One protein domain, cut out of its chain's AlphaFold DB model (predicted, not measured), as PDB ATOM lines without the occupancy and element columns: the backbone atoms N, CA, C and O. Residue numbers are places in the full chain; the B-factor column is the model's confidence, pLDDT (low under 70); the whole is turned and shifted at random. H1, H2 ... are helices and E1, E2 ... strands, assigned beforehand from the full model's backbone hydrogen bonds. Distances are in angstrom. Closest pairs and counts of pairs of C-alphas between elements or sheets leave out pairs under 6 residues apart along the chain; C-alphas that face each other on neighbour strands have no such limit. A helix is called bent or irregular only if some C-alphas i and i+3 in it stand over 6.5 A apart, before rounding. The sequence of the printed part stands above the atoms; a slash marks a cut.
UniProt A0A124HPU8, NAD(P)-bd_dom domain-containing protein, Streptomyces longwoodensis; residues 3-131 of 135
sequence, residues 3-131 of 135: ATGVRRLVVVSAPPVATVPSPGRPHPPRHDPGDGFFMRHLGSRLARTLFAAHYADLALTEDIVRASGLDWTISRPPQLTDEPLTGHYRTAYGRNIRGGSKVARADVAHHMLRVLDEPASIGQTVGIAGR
ATOM      1  N   ALA A   3     161.561  66.983 167.840       86.06
ATOM      2  CA  ALA A   3     161.941  68.184 168.594       86.06
ATOM      3  C   ALA A   3     163.091  68.993 167.955       86.06
ATOM      4  O   ALA A   3     163.286  70.152 168.294       86.06
ATOM      5  N   THR A   4     163.850  68.388 167.035       89.75
ATOM      6  CA  THR A   4     164.969  69.018 166.321       89.75
ATOM      7  C   THR A   4     164.650  69.269 164.840       89.75
ATOM      8  O   THR A   4     165.563  69.518 164.061       89.75
ATOM      9  N   GLY A   5     163.383  69.150 164.423       89.81
ATOM     10  CA  GLY A   5     162.937  69.432 163.053       89.81
ATOM     11  C   GLY A   5     163.347  68.402 161.992       89.81
ATOM     12  O   GLY A   5     163.184  68.657 160.799       89.81
ATOM     13  N   VAL A   6     163.869  67.233 162.383       92.69
ATOM     14  CA  VAL A   6     164.202  66.164 161.425       92.69
ATOM     15  C   VAL A   6     162.909  65.622 160.825       92.69
ATOM     16  O   VAL A   6     162.047  65.160 161.567       92.69
ATOM     17  N   ARG A   7     162.791  65.648 159.491       92.38
ATOM     18  CA  ARG A   7     161.625  65.102 158.770       92.38
ATOM     19  C   ARG A   7     161.874  63.709 158.195       92.38
ATOM     20  O   ARG A   7     160.976  62.879 158.212       92.38
ATOM     21  N   ARG A   8     163.095  63.453 157.715       95.56
ATOM     22  CA  ARG A   8     163.478  62.227 157.003       95.56
ATOM     23  C   ARG A   8     164.312  61.311 157.894       95.56
ATOM     24  O   ARG A   8     165.288  61.764 158.486       95.56
ATOM     25  N   LEU A   9     163.958  60.029 157.951       96.31
ATOM     26  CA  LEU A   9     164.688  59.014 158.714       96.31
ATOM     27  C   LEU A   9     164.954  57.773 157.854       96.31
ATOM     28  O   LEU A   9     164.031  57.196 157.287       96.31
ATOM     29  N   VAL A  10     166.208  57.326 157.791       97.31
ATOM     30  CA  VAL A  10     166.595  56.082 157.109       97.31
ATOM     31  C   VAL A  10     167.288  55.170 158.110       97.31
ATOM     32  O   VAL A  10     168.238  55.583 158.769       97.31
ATOM     33  N   VAL A  11     166.808  53.933 158.231       97.00
ATOM     34  CA  VAL A  11     167.290  52.958 159.223       97.00
ATOM     35  C   VAL A  11     167.737  51.678 158.533       97.00
ATOM     36  O   VAL A  11     167.119  51.241 157.563       97.00
ATOM     37  N   VAL A  12     168.800  51.064 159.050       96.81
ATOM     38  CA  VAL A  12     169.255  49.732 158.637       96.81
ATOM     39  C   VAL A  12     168.707  48.690 159.609       96.81
ATOM     40  O   VAL A  12     168.824  48.840 160.820       96.81
ATOM     41  N   SER A  13     168.110  47.642 159.059       95.19
ATOM     42  CA  SER A  13     167.541  46.490 159.762       95.19
ATOM     43  C   SER A  13     168.070  45.201 159.110       95.19
ATOM     44  O   SER A  13     169.146  45.202 158.512       95.19
ATOM     45  N   ALA A  14     167.336  44.091 159.192       92.50
ATOM     46  CA  ALA A  14     167.719  42.815 158.606       92.50
ATOM     47  C   ALA A  14     166.528  42.091 157.936       92.50
ATOM     48  O   ALA A  14     165.395  42.181 158.409       92.50
ATOM     49  N   PRO A  15     166.764  41.311 156.864       89.19
ATOM     50  CA  PRO A  15     165.746  40.540 156.154       89.19
ATOM     51  C   PRO A  15     164.873  39.632 157.034       89.19
ATOM     52  O   PRO A  15     163.660  39.620 156.812       89.19
ATOM     53  N   PRO A  16     165.408  38.917 158.054       87.75
ATOM     54  CA  PRO A  16     164.593  38.030 158.887       87.75
ATOM     55  C   PRO A  16     163.464  38.743 159.639       87.75
ATOM     56  O   PRO A  16     162.432  38.124 159.895       87.75
ATOM     57  N   VAL A  17     163.604  40.049 159.911       88.75
ATOM     58  CA  VAL A  17     162.608  40.872 160.624       88.75
ATOM     59  C   VAL A  17     161.250  40.887 159.909       88.75
ATOM     60  O   VAL A  17     160.218  41.061 160.545       88.75
ATOM     61  N   ALA A  18     161.203  40.606 158.599       86.38
ATOM     62  CA  ALA A  18     159.949  40.429 157.858       86.38
ATOM     63  C   ALA A  18     159.011  39.362 158.456       86.38
ATOM     64  O   ALA A  18     157.795  39.448 158.278       86.38
ATOM     65  N   THR A  19     159.588  38.378 159.147       87.44
ATOM     66  CA  THR A  19     158.910  37.187 159.679       87.44
ATOM     67  C   THR A  19     158.936  37.110 161.209       87.44
ATOM     68  O   THR A  19     158.448  36.137 161.783       87.44
ATOM     69  N   VAL A  20     159.502  38.117 161.884       88.69
ATOM     70  CA  VAL A  20     159.616  38.150 163.350       88.69
ATOM     71  C   VAL A  20     158.409  38.871 163.954       88.69
ATOM     72  O   VAL A  20     158.106  39.983 163.522       88.69
ATOM     73  N   PRO A  21     157.699  38.256 164.920       91.50
ATOM     74  CA  PRO A  21     156.588  38.912 165.598       91.50
ATOM     75  C   PRO A  21     157.056  40.086 166.457       91.50
ATOM     76  O   PRO A  21     158.093  40.008 167.116       91.50
ATOM     77  N   SER A  22     156.245  41.135 166.500       92.94
ATOM     78  CA  SER A  22     156.436  42.307 167.356       92.94
ATOM     79  C   SER A  22     155.077  42.880 167.785       92.94
ATOM     80  O   SER A  22     154.056  42.502 167.205       92.94
ATOM     81  N   PRO A  23     155.004  43.782 168.780       94.88
ATOM     82  CA  PRO A  23     153.745  44.422 169.168       94.88
ATOM     83  C   PRO A  23     153.046  45.157 168.012       94.88
ATOM     84  O   PRO A  23     151.826  45.070 167.887       94.88
ATOM     85  N   GLY A  24     153.802  45.830 167.137       90.44
ATOM     86  CA  GLY A  24     153.279  46.500 165.942       90.44
ATOM     87  C   GLY A  24     152.960  45.550 164.783       90.44
ATOM     88  O   GLY A  24     152.234  45.921 163.858       90.44
ATOM     89  N   ARG A  25     153.448  44.303 164.833       89.56
ATOM     90  CA  ARG A  25     153.163  43.249 163.852       89.56
ATOM     91  C   ARG A  25     153.057  41.867 164.521       89.56
ATOM     92  O   ARG A  25     153.957  41.038 164.372       89.56
ATOM     93  N   PRO A  26     151.942  41.564 165.213       90.62
ATOM     94  CA  PRO A  26     151.815  40.339 166.008       90.62
ATOM     95  C   PRO A  26     151.728  39.062 165.158       90.62
ATOM     96  O   PRO A  26     152.126  37.988 165.602       90.62
ATOM     97  N   HIS A  27     151.243  39.175 163.917       89.56
ATOM     98  CA  HIS A  27     151.040  38.048 163.003       89.56
ATOM     99  C   HIS A  27     151.796  38.269 161.682       89.56
ATOM    100  O   HIS A  27     151.178  38.543 160.648       89.56
ATOM    101  N   PRO A  28     153.140  38.216 161.678       88.00
ATOM    102  CA  PRO A  28     153.904  38.347 160.447       88.00
ATOM    103  C   PRO A  28     153.705  37.112 159.548       88.00
ATOM    104  O   PRO A  28     153.365  36.025 160.030       88.00
ATOM    105  N   PRO A  29     153.927  37.242 158.229       85.19
ATOM    106  CA  PRO A  29     153.920  36.093 157.338       85.19
ATOM    107  C   PRO A  29     155.018  35.106 157.748       85.19
ATOM    108  O   PRO A  29     156.089  35.492 158.210       85.19
ATOM    109  N   ARG A  30     154.770  33.810 157.531       80.25
ATOM    110  CA  ARG A  30     155.759  32.757 157.826       80.25
ATOM    111  C   ARG A  30     157.003  32.837 156.936       80.25
ATOM    112  O   ARG A  30     158.053  32.336 157.326       80.25
ATOM    113  N   HIS A  31     156.866  33.433 155.750       79.94
ATOM    114  CA  HIS A  31     157.915  33.581 154.745       79.94
ATOM    115  C   HIS A  31     157.764  34.917 154.018       79.94
ATOM    116  O   HIS A  31     156.639  35.333 153.729       79.94
ATOM    117  N   ASP A  32     158.882  35.554 153.679       81.50
ATOM    118  CA  ASP A  32     158.889  36.707 152.784       81.50
ATOM    119  C   ASP A  32     158.914  36.233 151.311       81.50
ATOM    120  O   ASP A  32     159.622  35.275 150.989       81.50
ATOM    121  N   PRO A  33     158.176  36.870 150.378       76.88
ATOM    122  CA  PRO A  33     158.186  36.498 148.954       76.88
ATOM    123  C   PRO A  33     159.581  36.514 148.305       76.88
ATOM    124  O   PRO A  33     159.825  35.836 147.303       76.88
ATOM    125  N   GLY A  34     160.487  37.318 148.859       70.81
ATOM    126  CA  GLY A  34     161.881  37.428 148.465       70.81
ATOM    127  C   GLY A  34     162.805  36.371 149.061       70.81
ATOM    128  O   GLY A  34     163.946  36.261 148.607       70.81
ATOM    129  N   ASP A  35     162.346  35.583 150.036       68.12
ATOM    130  CA  ASP A  35     163.166  34.557 150.667       68.12
ATOM    131  C   ASP A  35     163.487  33.456 149.650       68.12
ATOM    132  O   ASP A  35     162.655  32.642 149.243       68.12
ATOM    133  N   GLY A  36     164.743  33.439 149.202       63.03
ATOM    134  CA  GLY A  36     165.272  32.322 148.430       63.03
ATOM    135  C   GLY A  36     165.353  31.050 149.279       63.03
ATOM    136  O   GLY A  36     165.229  31.084 150.502       63.03
ATOM    137  N   PHE A  37     165.660  29.923 148.630       53.69
ATOM    138  CA  PHE A  37     165.868  28.633 149.302       53.69
ATOM    139  C   PHE A  37     166.844  28.749 150.488       53.69
ATOM    140  O   PHE A  37     166.583  28.202 151.550       53.69
ATOM    141  N   PHE A  38     167.913  29.543 150.357       53.72
ATOM    142  CA  PHE A  38     168.873  29.760 151.440       53.72
ATOM    143  C   PHE A  38     168.238  30.394 152.685       53.72
ATOM    144  O   PHE A  38     168.398  29.812 153.736       53.72
ATOM    145  N   MET A  39     167.459  31.485 152.608       55.19
ATOM    146  CA  MET A  39     166.760  32.054 153.786       55.19
ATOM    147  C   MET A  39     165.613  31.170 154.284       55.19
ATOM    148  O   MET A  39     165.414  31.052 155.489       55.19
ATOM    149  N   ARG A  40     164.926  30.464 153.375       55.56
ATOM    150  CA  ARG A  40     163.916  29.454 153.731       55.56
ATOM    151  C   ARG A  40     164.505  28.299 154.555       55.56
ATOM    152  O   ARG A  40     163.769  27.644 155.291       55.56
ATOM    153  N   HIS A  41     165.817  28.066 154.439       54.09
ATOM    154  CA  HIS A  41     166.542  26.952 155.056       54.09
ATOM    155  C   HIS A  41     167.769  27.371 155.906       54.09
ATOM    156  O   HIS A  41     168.480  26.496 156.398       54.09
ATOM    157  N   LEU A  42     168.005  28.672 156.138       55.06
ATOM    158  CA  LEU A  42     169.102  29.203 156.961       55.06
ATOM    159  C   LEU A  42     168.723  29.000 158.431       55.06
ATOM    160  O   LEU A  42     167.815  29.644 158.941       55.06
ATOM    161  N   GLY A  43     169.328  28.120 159.209       54.66
ATOM    162  CA  GLY A  43     170.429  27.199 158.984       54.66
ATOM    163  C   GLY A  43     170.750  26.684 160.380       54.66
ATOM    164  O   GLY A  43     171.332  27.413 161.173       54.66
ATOM    165  N   SER A  44     170.272  25.481 160.710       53.53
ATOM    166  CA  SER A  44     170.120  24.935 162.074       53.53
ATOM    167  C   SER A  44     169.172  25.743 162.985       53.53
ATOM    168  O   SER A  44     169.158  26.974 162.989       53.53
ATOM    169  N   ARG A  45     168.375  25.051 163.815       59.00
ATOM    170  CA  ARG A  45     167.597  25.701 164.894       59.00
ATOM    171  C   ARG A  45     168.489  26.589 165.774       59.00
ATOM    172  O   ARG A  45     168.016  27.611 166.252       59.00
ATOM    173  N   LEU A  46     169.768  26.223 165.892       61.75
ATOM    174  CA  LEU A  46     170.777  26.878 166.712       61.75
ATOM    175  C   LEU A  46     171.074  28.321 166.273       61.75
ATOM    176  O   LEU A  46     170.999  29.226 167.099       61.75
ATOM    177  N   ALA A  47     171.347  28.572 164.988       62.66
ATOM    178  CA  ALA A  47     171.611  29.938 164.512       62.66
ATOM    179  C   ALA A  47     170.384  30.844 164.694       62.66
ATOM    180  O   ALA A  47     170.505  31.986 165.133       62.66
ATOM    181  N   ARG A  48     169.183  30.306 164.438       64.19
ATOM    182  CA  ARG A  48     167.924  31.010 164.710       64.19
ATOM    183  C   ARG A  48     167.782  31.384 166.181       64.19
ATOM    184  O   ARG A  48     167.372  32.499 166.457       64.19
ATOM    185  N   THR A  49     168.106  30.482 167.107       68.12
ATOM    186  CA  THR A  49     168.059  30.777 168.549       68.12
ATOM    187  C   THR A  49     169.118  31.788 168.978       68.12
ATOM    188  O   THR A  49     168.798  32.674 169.760       68.12
ATOM    189  N   LEU A  50     170.339  31.717 168.437       76.44
ATOM    190  CA  LEU A  50     171.422  32.641 168.792       76.44
ATOM    191  C   LEU A  50     171.123  34.085 168.364       76.44
ATOM    192  O   LEU A  50     171.421  35.017 169.102       76.44
ATOM    193  N   PHE A  51     170.487  34.274 167.204       81.94
ATOM    194  CA  PHE A  51     170.125  35.603 166.701       81.94
ATOM    195  C   PHE A  51     168.674  36.013 166.999       81.94
ATOM    196  O   PHE A  51     168.280  37.123 166.647       81.94
ATOM    197  N   ALA A  52     167.872  35.167 167.658       83.31
ATOM    198  CA  ALA A  52     166.456  35.441 167.921       83.31
ATOM    199  C   ALA A  52     166.251  36.751 168.688       83.31
ATOM    200  O   ALA A  52     165.434  37.573 168.280       83.31
ATOM    201  N   ALA A  53     167.022  36.961 169.759       87.38
ATOM    202  CA  ALA A  53     166.949  38.181 170.557       87.38
ATOM    203  C   ALA A  53     167.319  39.422 169.731       87.38
ATOM    204  O   ALA A  53     166.630  40.433 169.798       87.38
ATOM    205  N   HIS A  54     168.351  39.319 168.887       89.75
ATOM    206  CA  HIS A  54     168.767  40.413 168.013       89.75
ATOM    207  C   HIS A  54     167.692  40.767 166.974       89.75
ATOM    208  O   HIS A  54     167.397  41.939 166.765       89.75
ATOM    209  N   TYR A  55     167.064  39.774 166.338       90.06
ATOM    210  CA  TYR A  55     165.992  40.057 165.383       90.06
ATOM    211  C   TYR A  55     164.706  40.549 166.052       90.06
ATOM    212  O   TYR A  55     163.994  41.346 165.447       90.06
ATOM    213  N   ALA A  56     164.410  40.104 167.277       91.75
ATOM    214  CA  ALA A  56     163.303  40.639 168.065       91.75
ATOM    215  C   ALA A  56     163.531  42.120 168.403       91.75
ATOM    216  O   ALA A  56     162.627  42.931 168.227       91.75
ATOM    217  N   ASP A  57     164.752  42.486 168.796       94.69
ATOM    218  CA  ASP A  57     165.136  43.877 169.054       94.69
ATOM    219  C   ASP A  57     165.026  44.760 167.796       94.69
ATOM    220  O   ASP A  57     164.436  45.843 167.825       94.69
ATOM    221  N   LEU A  58     165.476  44.256 166.641       94.94
ATOM    222  CA  LEU A  58     165.269  44.946 165.365       94.94
ATOM    223  C   LEU A  58     163.782  45.087 165.011       94.94
ATOM    224  O   LEU A  58     163.385  46.122 164.484       94.94
ATOM    225  N   ALA A  59     162.945  44.089 165.312       95.00
ATOM    226  CA  ALA A  59     161.504  44.179 165.079       95.00
ATOM    227  C   ALA A  59     160.851  45.272 165.946       95.00
ATOM    228  O   ALA A  59     160.052  46.057 165.438       95.00
ATOM    229  N   LEU A  60     161.254  45.390 167.216       96.50
ATOM    230  CA  LEU A  60     160.829  46.486 168.095       96.50
ATOM    231  C   LEU A  60     161.310  47.848 167.584       96.50
ATOM    232  O   LEU A  60     160.550  48.815 167.573       96.50
ATOM    233  N   THR A  61     162.553  47.921 167.108       96.56
ATOM    234  CA  THR A  61     163.100  49.138 166.498       96.56
ATOM    235  C   THR A  61     162.280  49.551 165.280       96.56
ATOM    236  O   THR A  61     161.925  50.722 165.141       96.56
ATOM    237  N   GLU A  62     161.925  48.605 164.407       97.06
ATOM    238  CA  GLU A  62     161.075  48.895 163.255       97.06
ATOM    239  C   GLU A  62     159.684  49.396 163.659       97.06
ATOM    240  O   GLU A  62     159.179  50.312 163.013       97.06
ATOM    241  N   ASP A  63     159.077  48.854 164.716       96.81
ATOM    242  CA  ASP A  63     157.789  49.343 165.225       96.81
ATOM    243  C   ASP A  63     157.889  50.796 165.702       96.81
ATOM    244  O   ASP A  63     157.063  51.631 165.325       96.81
ATOM    245  N   ILE A  64     158.933  51.121 166.472       96.88
ATOM    246  CA  ILE A  64     159.188  52.485 166.957       96.88
ATOM    247  C   ILE A  64     159.385  53.443 165.778       96.88
ATOM    248  O   ILE A  64     158.809  54.530 165.752       96.88
ATOM    249  N   VAL A  65     160.164  53.037 164.771       96.62
ATOM    250  CA  VAL A  65     160.400  53.835 163.559       96.62
ATOM    251  C   VAL A  65     159.097  54.068 162.798       96.62
ATOM    252  O   VAL A  65     158.814  55.204 162.419       96.62
ATOM    253  N   ARG A  66     158.272  53.031 162.616       95.75
ATOM    254  CA  ARG A  66     156.972  53.141 161.933       95.75
ATOM    255  C   ARG A  66     156.010  54.071 162.670       95.75
ATOM    256  O   ARG A  66     155.309  54.843 162.022       95.75
ATOM    257  N   ALA A  67     156.003  54.021 164.000       95.62
ATOM    258  CA  ALA A  67     155.158  54.853 164.853       95.62
ATOM    259  C   ALA A  67     155.701  56.280 165.064       95.62
ATOM    260  O   ALA A  67     155.011  57.122 165.634       95.62
ATOM    261  N   SER A  68     156.919  56.579 164.602       94.62
ATOM    262  CA  SER A  68     157.611  57.843 164.892       94.62
ATOM    263  C   SER A  68     156.991  59.092 164.258       94.62
ATOM    264  O   SER A  68     157.426  60.195 164.574       94.62
ATOM    265  N   GLY A  69     156.039  58.952 163.328       93.25
ATOM    266  CA  GLY A  69     155.461  60.072 162.574       93.25
ATOM    267  C   GLY A  69     156.438  60.782 161.623       93.25
ATOM    268  O   GLY A  69     156.121  61.859 161.130       93.25
ATOM    269  N   LEU A  70     157.626  60.215 161.389       95.75
ATOM    270  CA  LEU A  70     158.624  60.731 160.449       95.75
ATOM    271  C   LEU A  70     158.426  60.148 159.045       95.75
ATOM    272  O   LEU A  70     157.878  59.055 158.890       95.75
ATOM    273  N   ASP A  71     158.978  60.815 158.031       96.81
ATOM    274  CA  ASP A  71     159.110  60.257 156.686       96.81
ATOM    275  C   ASP A  71     160.209  59.184 156.716       96.81
ATOM    276  O   ASP A  71     161.388  59.455 156.457       96.81
ATOM    277  N   TRP A  72     159.852  57.956 157.091       97.62
ATOM    278  CA  TRP A  72     160.817  56.884 157.338       97.62
ATOM    279  C   TRP A  72     161.043  55.972 156.126       97.62
ATOM    280  O   TRP A  72     160.170  55.801 155.276       97.62
ATOM    281  N   THR A  73     162.220  55.347 156.063       98.25
ATOM    282  CA  THR A  73     162.540  54.226 155.165       98.25
ATOM    283  C   THR A  73     163.409  53.216 155.910       98.25
ATOM    284  O   THR A  73     164.403  53.584 156.533       98.25
ATOM    285  N   ILE A  74     163.056  51.932 155.841       98.12
ATOM    286  CA  ILE A  74     163.807  50.852 156.500       98.12
ATOM    287  C   ILE A  74     164.507  50.007 155.438       98.12
ATOM    288  O   ILE A  74     163.839  49.366 154.635       98.12
ATOM    289  N   SER A  75     165.835  49.960 155.448       97.31
ATOM    290  CA  SER A  75     166.641  49.116 154.559       97.31
ATOM    291  C   SER A  75     166.967  47.780 155.225       97.31
ATOM    292  O   SER A  75     167.466  47.757 156.346       97.31
ATOM    293  N   ARG A  76     166.735  46.657 154.540       95.75
ATOM    294  CA  ARG A  76     167.012  45.295 155.030       95.75
ATOM    295  C   ARG A  76     168.077  44.602 154.167       95.75
ATOM    296  O   ARG A  76     167.722  43.855 153.251       95.75
ATOM    297  N   PRO A  77     169.373  44.864 154.408       95.12
ATOM    298  CA  PRO A  77     170.466  44.173 153.729       95.12
ATOM    299  C   PRO A  77     170.667  42.736 154.239       95.12
ATOM    300  O   PRO A  77     170.516  42.489 155.434       95.12
ATOM    301  N   PRO A  78     171.069  41.778 153.383       92.12
ATOM    302  CA  PRO A  78     171.540  40.467 153.813       92.12
ATOM    303  C   PRO A  78     172.942  40.596 154.444       92.12
ATOM    304  O   PRO A  78     173.305  41.647 154.964       92.12
ATOM    305  N   GLN A  79     173.754  39.536 154.409       90.75
ATOM    306  CA  GLN A  79     175.099  39.570 154.981       90.75
ATOM    307  C   GLN A  79     175.924  40.737 154.409       90.75
ATOM    308  O   GLN A  79     176.117  40.847 153.198       90.75
ATOM    309  N   LEU A  80     176.432  41.587 155.298       93.50
ATOM    310  CA  LEU A  80     177.282  42.716 154.938       93.50
ATOM    311  C   LEU A  80     178.719  42.252 154.657       93.50
ATOM    312  O   LEU A  80     179.252  41.409 155.380       93.50
ATOM    313  N   THR A  81     179.342  42.823 153.627       95.38
ATOM    314  CA  THR A  81     180.761  42.629 153.282       95.38
ATOM    315  C   THR A  81     181.522  43.956 153.292       95.38
ATOM    316  O   THR A  81     180.922  45.025 153.171       95.38
ATOM    317  N   ASP A  82     182.847  43.890 153.421       96.69
ATOM    318  CA  ASP A  82     183.761  45.047 153.361       96.69
ATOM    319  C   ASP A  82     184.339  45.271 151.954       96.69
ATOM    320  O   ASP A  82     185.443  45.779 151.785       96.69
ATOM    321  N   GLU A  83     183.600  44.860 150.924       94.62
ATOM    322  CA  GLU A  83     183.983  45.112 149.536       94.62
ATOM    323  C   GLU A  83     183.821  46.606 149.182       94.62
ATOM    324  O   GLU A  83     182.986  47.298 149.781       94.62
ATOM    325  N   PRO A  84     184.595  47.125 148.208       95.94
ATOM    326  CA  PRO A  84     184.443  48.494 147.725       95.94
ATOM    327  C   PRO A  84     183.036  48.788 147.186       95.94
ATOM    328  O   PRO A  84     182.288  47.883 146.815       95.94
ATOM    329  N   LEU A  85     182.698  50.078 147.090       96.56
ATOM    330  CA  LEU A  85     181.464  50.532 146.446       96.56
ATOM    331  C   LEU A  85     181.382  49.984 145.017       96.56
ATOM    332  O   LEU A  85     182.276  50.234 144.209       96.56
ATOM    333  N   THR A  86     180.289  49.293 144.694       94.50
ATOM    334  CA  THR A  86     180.038  48.814 143.330       94.50
ATOM    335  C   THR A  86     179.054  49.711 142.590       94.50
ATOM    336  O   THR A  86     179.105  49.790 141.366       94.50
ATOM    337  N   GLY A  87     178.125  50.352 143.311       93.38
ATOM    338  CA  GLY A  87     177.004  51.091 142.721       93.38
ATOM    339  C   GLY A  87     175.983  50.190 142.010       93.38
ATOM    340  O   GLY A  87     175.058  50.678 141.363       93.38
ATOM    341  N   HIS A  88     176.128  48.866 142.119       93.00
ATOM    342  CA  HIS A  88     175.363  47.881 141.363       93.00
ATOM    343  C   HIS A  88     174.717  46.844 142.292       93.00
ATOM    344  O   HIS A  88     175.190  45.717 142.456       93.00
ATOM    345  N   TYR A  89     173.561  47.202 142.842       95.25
ATOM    346  CA  TYR A  89     172.750  46.361 143.723       95.25
ATOM    347  C   TYR A  89     171.285  46.331 143.265       95.25
ATOM    348  O   TYR A  89     170.857  47.092 142.400       95.25
ATOM    349  N   ARG A  90     170.508  45.407 143.827       95.00
ATOM    350  CA  ARG A  90     169.072  45.248 143.563       95.00
ATOM    351  C   ARG A  90     168.273  45.709 144.774       95.00
ATOM    352  O   ARG A  90     168.678  45.422 145.901       95.00
ATOM    353  N   THR A  91     167.127  46.340 144.534       96.06
ATOM    354  CA  THR A  91     166.189  46.768 145.578       96.06
ATOM    355  C   THR A  91     164.764  46.286 145.310       96.06
ATOM    356  O   THR A  91     164.400  45.969 144.176       96.06
ATOM    357  N   ALA A  92     163.960  46.173 146.368       94.75
ATOM    358  CA  ALA A  92     162.551  45.814 146.279       94.75
ATOM    359  C   ALA A  92     161.775  46.375 147.473       94.75
ATOM    360  O   ALA A  92     162.205  46.233 148.616       94.75
ATOM    361  N   TYR A  93     160.611  46.969 147.214       95.19
ATOM    362  CA  TYR A  93     159.718  47.434 148.271       95.19
ATOM    363  C   TYR A  93     158.905  46.289 148.870       95.19
ATOM    364  O   TYR A  93     158.429  45.403 148.154       95.19
ATOM    365  N   GLY A  94     158.758  46.322 150.194       91.12
ATOM    366  CA  GLY A  94     157.906  45.427 150.976       91.12
ATOM    367  C   GLY A  94     158.339  43.961 150.995       91.12
ATOM    368  O   GLY A  94     157.595  43.137 151.520       91.12
ATOM    369  N   ARG A  95     159.498  43.625 150.416       89.94
ATOM    370  CA  ARG A  95     160.003  42.251 150.313       89.94
ATOM    371  C   ARG A  95     161.526  42.193 150.275       89.94
ATOM    372  O   ARG A  95     162.189  43.153 149.880       89.94
ATOM    373  N   ASN A  96     162.062  41.029 150.603       89.31
ATOM    374  CA  ASN A  96     163.472  40.695 150.468       89.31
ATOM    375  C   ASN A  96     163.874  40.508 148.989       89.31
ATOM    376  O   ASN A  96     163.041  40.393 148.082       89.31
ATOM    377  N   ILE A  97     165.182  40.469 148.718       90.75
ATOM    378  CA  ILE A  97     165.704  40.229 147.367       90.75
ATOM    379  C   ILE A  97     165.970  38.744 147.153       90.75
ATOM    380  O   ILE A  97     166.872  38.154 147.752       90.75
ATOM    381  N   ARG A  98     165.257  38.155 146.190       85.38
ATOM    382  CA  ARG A  98     165.474  36.762 145.798       85.38
ATOM    383  C   ARG A  98     166.892  36.545 145.264       85.38
ATOM    384  O   ARG A  98     167.344  37.210 144.325       85.38
ATOM    385  N   GLY A  99     167.582  35.565 145.847       81.88
ATOM    386  CA  GLY A  99     168.944  35.193 145.460       81.88
ATOM    387  C   GLY A  99     169.985  36.272 145.773       81.88
ATOM    388  O   GLY A  99     170.972  36.381 145.052       81.88
ATOM    389  N   GLY A 100     169.736  37.127 146.766       83.50
ATOM    390  CA  GLY A 100     170.693  38.107 147.271       83.50
ATOM    391  C   GLY A 100     171.182  37.716 148.662       83.50
ATOM    392  O   GLY A 100     170.475  37.935 149.638       83.50
ATOM    393  N   SER A 101     172.367  37.112 148.761       86.75
ATOM    394  CA  SER A 101     172.911  36.630 150.041       86.75
ATOM    395  C   SER A 101     173.893  37.592 150.698       86.75
ATOM    396  O   SER A 101     174.132  37.473 151.896       86.75
ATOM    397  N   LYS A 102     174.478  38.515 149.927       91.50
ATOM    398  CA  LYS A 102     175.506  39.454 150.383       91.50
ATOM    399  C   LYS A 102     175.313  40.835 149.766       91.50
ATOM    400  O   LYS A 102     174.696  40.950 148.704       91.50
ATOM    401  N   VAL A 103     175.837  41.865 150.420       95.56
ATOM    402  CA  VAL A 103     175.944  43.230 149.890       95.56
ATOM    403  C   VAL A 103     177.087  43.976 150.581       95.56
ATOM    404  O   VAL A 103     177.291  43.804 151.783       95.56
ATOM    405  N   ALA A 104     177.820  44.806 149.841       96.75
ATOM    406  CA  ALA A 104     178.868  45.646 150.409       96.75
ATOM    407  C   ALA A 104     178.274  46.706 151.349       96.75
ATOM    408  O   ALA A 104     177.262  47.333 151.023       96.75
ATOM    409  N   ARG A 105     178.926  46.970 152.488       97.75
ATOM    410  CA  ARG A 105     178.554  48.085 153.384       97.75
ATOM    411  C   ARG A 105     178.523  49.417 152.633       97.75
ATOM    412  O   ARG A 105     177.610  50.213 152.839       97.75
ATOM    413  N   ALA A 106     179.469  49.616 151.714       97.81
ATOM    414  CA  ALA A 106     179.533  50.796 150.861       97.81
ATOM    415  C   ALA A 106     178.299  50.941 149.947       97.81
ATOM    416  O   ALA A 106     177.767  52.040 149.810       97.81
ATOM    417  N   ASP A 107     177.785  49.839 149.389       97.88
ATOM    418  CA  ASP A 107     176.564  49.855 148.569       97.88
ATOM    419  C   ASP A 107     175.307  50.138 149.404       97.88
ATOM    420  O   ASP A 107     174.408  50.846 148.949       97.88
ATOM    421  N   VAL A 108     175.242  49.633 150.642       97.94
ATOM    422  CA  VAL A 108     174.144  49.964 151.567       97.94
ATOM    423  C   VAL A 108     174.169  51.449 151.916       97.94
ATOM    424  O   VAL A 108     173.132  52.101 151.825       97.94
ATOM    425  N   ALA A 109     175.337  52.007 152.241       98.00
ATOM    426  CA  ALA A 109     175.477  53.438 152.503       98.00
ATOM    427  C   ALA A 109     175.074  54.277 151.280       98.00
ATOM    428  O   ALA A 109     174.293  55.220 151.401       98.00
ATOM    429  N   HIS A 110     175.519  53.884 150.084       97.56
ATOM    430  CA  HIS A 110     175.098  54.523 148.840       97.56
ATOM    431  C   HIS A 110     173.576  54.456 148.647       97.56
ATOM    432  O   HIS A 110     172.958  55.433 148.223       97.56
ATOM    433  N   HIS A 111     172.940  53.318 148.932       97.38
ATOM    434  CA  HIS A 111     171.485  53.200 148.859       97.38
ATOM    435  C   HIS A 111     170.780  54.115 149.858       97.38
ATOM    436  O   HIS A 111     169.814  54.774 149.478       97.38
ATOM    437  N   MET A 112     171.267  54.173 151.101       97.62
ATOM    438  CA  MET A 112     170.701  55.017 152.153       97.62
ATOM    439  C   MET A 112     170.713  56.492 151.761       97.62
ATOM    440  O   MET A 112     169.708  57.166 151.956       97.62
ATOM    441  N   LEU A 113     171.807  56.977 151.168       97.06
ATOM    442  CA  LEU A 113     171.880  58.347 150.658       97.06
ATOM    443  C   LEU A 113     170.884  58.564 149.515       97.06
ATOM    444  O   LEU A 113     170.123  59.522 149.539       97.06
ATOM    445  N   ARG A 114     170.815  57.625 148.566       95.94
ATOM    446  CA  ARG A 114     169.907  57.709 147.414       95.94
ATOM    447  C   ARG A 114     168.430  57.799 147.819       95.94
ATOM    448  O   ARG A 114     167.669  58.505 147.170       95.94
ATOM    449  N   VAL A 115     167.999  57.075 148.856       96.12
ATOM    450  CA  VAL A 115     166.582  57.082 149.272       96.12
ATOM    451  C   VAL A 115     166.172  58.354 150.009       96.12
ATOM    452  O   VAL A 115     164.974  58.605 150.141       96.12
ATOM    453  N   LEU A 116     167.118  59.174 150.476       95.38
ATOM    454  CA  LEU A 116     166.785  60.470 151.076       95.38
ATOM    455  C   LEU A 116     166.032  61.362 150.083       95.38
ATOM    456  O   LEU A 116     165.061  61.999 150.483       95.38
ATOM    457  N   ASP A 117     166.397  61.283 148.801       94.38
ATOM    458  CA  ASP A 117     165.817  62.063 147.703       94.38
ATOM    459  C   ASP A 117     164.713  61.314 146.930       94.38
ATOM    460  O   ASP A 117     164.280  61.759 145.869       94.38
ATOM    461  N   GLU A 118     164.240  60.164 147.430       95.75
ATOM    462  CA  GLU A 118     163.233  59.332 146.758       95.75
ATOM    463  C   GLU A 118     161.913  59.303 147.549       95.75
ATOM    464  O   GLU A 118     161.750  58.454 148.436       95.75
ATOM    465  N   PRO A 119     160.925  60.163 147.221       95.56
ATOM    466  CA  PRO A 119     159.644  60.214 147.930       95.56
ATOM    467  C   PRO A 119     158.888  58.882 147.928       95.56
ATOM    468  O   PRO A 119     158.233  58.539 148.907       95.56
ATOM    469  N   ALA A 120     159.027  58.083 146.865       96.19
ATOM    470  CA  ALA A 120     158.396  56.766 146.755       96.19
ATOM    471  C   ALA A 120     158.880  55.760 147.818       96.19
ATOM    472  O   ALA A 120     158.218  54.756 148.064       96.19
ATOM    473  N   SER A 121     160.025  56.018 148.456       96.81
ATOM    474  CA  SER A 121     160.554  55.174 149.529       96.81
ATOM    475  C   SER A 121     160.026  55.549 150.921       96.81
ATOM    476  O   SER A 121     160.295  54.832 151.889       96.81
ATOM    477  N   ILE A 122     159.273  56.649 151.046       97.69
ATOM    478  CA  ILE A 122     158.657  57.066 152.309       97.69
ATOM    479  C   ILE A 122     157.618  56.027 152.741       97.69
ATOM    480  O   ILE A 122     156.802  55.555 151.948       97.69
ATOM    481  N   GLY A 123     157.677  55.635 154.011       97.19
ATOM    482  CA  GLY A 123     156.814  54.600 154.568       97.19
ATOM    483  C   GLY A 123     157.117  53.198 154.034       97.19
ATOM    484  O   GLY A 123     156.302  52.290 154.203       97.19
ATOM    485  N   GLN A 124     158.263  53.003 153.369       97.56
ATOM    486  CA  GLN A 124     158.626  51.724 152.765       97.56
ATOM    487  C   GLN A 124     159.719  50.995 153.534       97.56
ATOM    488  O   GLN A 124     160.703  51.560 154.020       97.56
ATOM    489  N   THR A 125     159.573  49.676 153.558       96.44
ATOM    490  CA  THR A 125     160.682  48.768 153.819       96.44
ATOM    491  C   THR A 125     161.288  48.346 152.490       96.44
ATOM    492  O   THR A 125     160.560  47.944 151.585       96.44
ATOM    493  N   VAL A 126     162.607  48.421 152.372       97.00
ATOM    494  CA  VAL A 126     163.353  48.135 151.151       97.00
ATOM    495  C   VAL A 126     164.297  46.970 151.409       97.00
ATOM    496  O   VAL A 126     165.228  47.077 152.207       97.00
ATOM    497  N   GLY A 127     164.083  45.848 150.733       95.38
ATOM    498  CA  GLY A 127     165.117  44.827 150.612       95.38
ATOM    499  C   GLY A 127     166.217  45.346 149.694       95.38
ATOM    500  O   GLY A 127     165.914  45.855 148.616       95.38
ATOM    501  N   ILE A 128     167.479  45.205 150.092       96.00
ATOM    502  CA  ILE A 128     168.649  45.526 149.265       96.00
ATOM    503  C   ILE A 128     169.565  44.316 149.229       96.00
ATOM    504  O   ILE A 128     169.802  43.709 150.262       96.00
ATOM    505  N   ALA A 129     170.108  43.959 148.069       94.75
ATOM    506  CA  ALA A 129     171.170  42.965 147.998       94.75
ATOM    507  C   ALA A 129     172.111  43.238 146.829       94.75
ATOM    508  O   ALA A 129     171.693  43.776 145.801       94.75
ATOM    509  N   GLY A 130     173.361  42.797 146.955       92.19
ATOM    510  CA  GLY A 130     174.330  42.851 145.873       92.19
ATOM    511  C   GLY A 130     173.863  42.064 144.647       92.19
ATOM    512  O   GLY A 130     172.923  41.247 144.681       92.19
ATOM    513  N   ARG A 131     174.532  42.312 143.522       82.94
ATOM    514  CA  ARG A 131     174.368  41.475 142.336       82.94
ATOM    515  C   ARG A 131     174.832  40.059 142.701       82.94
ATOM    516  O   ARG A 131     175.916  39.882 143.246       82.94
TER     517      ARG A 131
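What this domain is: This is residues 3 to 131 of the 135 residues of the protein "NAD(P)-bd_dom domain-containing protein" of Streptomyces longwoodensis (UniProt A0A124HPU8). A strongly twisted sheet of four strands, E1, E2, E6 and E4, has H4 packed over one face and the short H1 on the opposite face, while residues 58 to 66 of the long H3 graze it. H2 and the first part of H3 reach away from this sheet, with residues 41 to 47 sticking out, and a tiny second sheet, E3 and E5, adjoins E6 through E5. The printed part has 129 residues with four named helices and six named strands, in the order E1 H1 H2 H3 E2 E3 E4 E5 H4 E6, of mixed class, helices and strands. The larger sheet, ordered E1 E2 E6 E4, is mixed and the smaller one parallel; the whole is compact, with a radius of gyration of the C-alphas of 14.5 A and spans of 45 by 37 by 23 A.

How they stand to each other: E1, residues 8 to 12, is an edge strand and the parallel neighbour of E2, residues 71 to 76, at 15 degrees; N 9 and O 71 are 3.0 A apart, within hydrogen-bond range. E6, residues 124 to 130, is parallel to E2 at 34 degrees, with N 126 and O 74 at 2.7 A. E4, residues 89 to 93, is the other edge strand, antiparallel to E6 at 157 degrees, with N 90 and O 129 at 2.8 A. H1, residues 15 to 19, is on this sheet, over E2, at a height over the sheet of 9.7 A, from a local plane fitted to just 6 C-alphas. H2, residues 37 to 41, is not on the sheet and only just apart from H1, the closest C-alphas being 8.2 A apart. H3, residues 44 to 67, touches H1 with residues 55 to 59 alone, the closest C-alphas being those of Val 17 and Ala 59, 5.7 A. E1, H1, H2, H3 and E2 form a strand-helix-strand unit, two parallel neighbour strands with helices between. E2 runs on into E3, residues 79 to 81, at 87 degrees. E5, residues 102 to 104, is parallel to E3 at 36 degrees, with N 81 and O 103 at 2.9 A; its closest C-alpha pair with E6 is Val 103 and Gly 130, 4.3 A. H4, residues 105 to 116, is on the larger sheet, on the opposite face from H1; its closest C-alpha pair with E1 is Met 112 and Val 10, 6.5 A. The O i to N i+4 pairs are within hydrogen-bond range throughout H2, in 17 of 20 in H3, 7 of 8 in H4 and 0 of 1 in H1, where 2 of 2 O i to N i+3 pairs are.

Where its parts are: E1 begins at C-alpha 8, (163.478, 62.227, 157.003). H3 is 33.6 A long and irregular, with C-alphas 50 and 53 at 7.3 A and a kink of 47 degrees near residue 51. E2 measures 17.0 A, H4 17.2 A and E6 19.3 A, ending at C-alpha 130, (174.330, 42.851, 145.873).

The domain as a whole: The C-alphas of Gly 5 and Ser 44, the two farthest apart, are 45.1 A apart. The printed part has no cut; the link from H1 to H2, residues 20 to 36, is long. Mean pLDDT of the printed part is 88.7, and residues 35 to 49 are under 70.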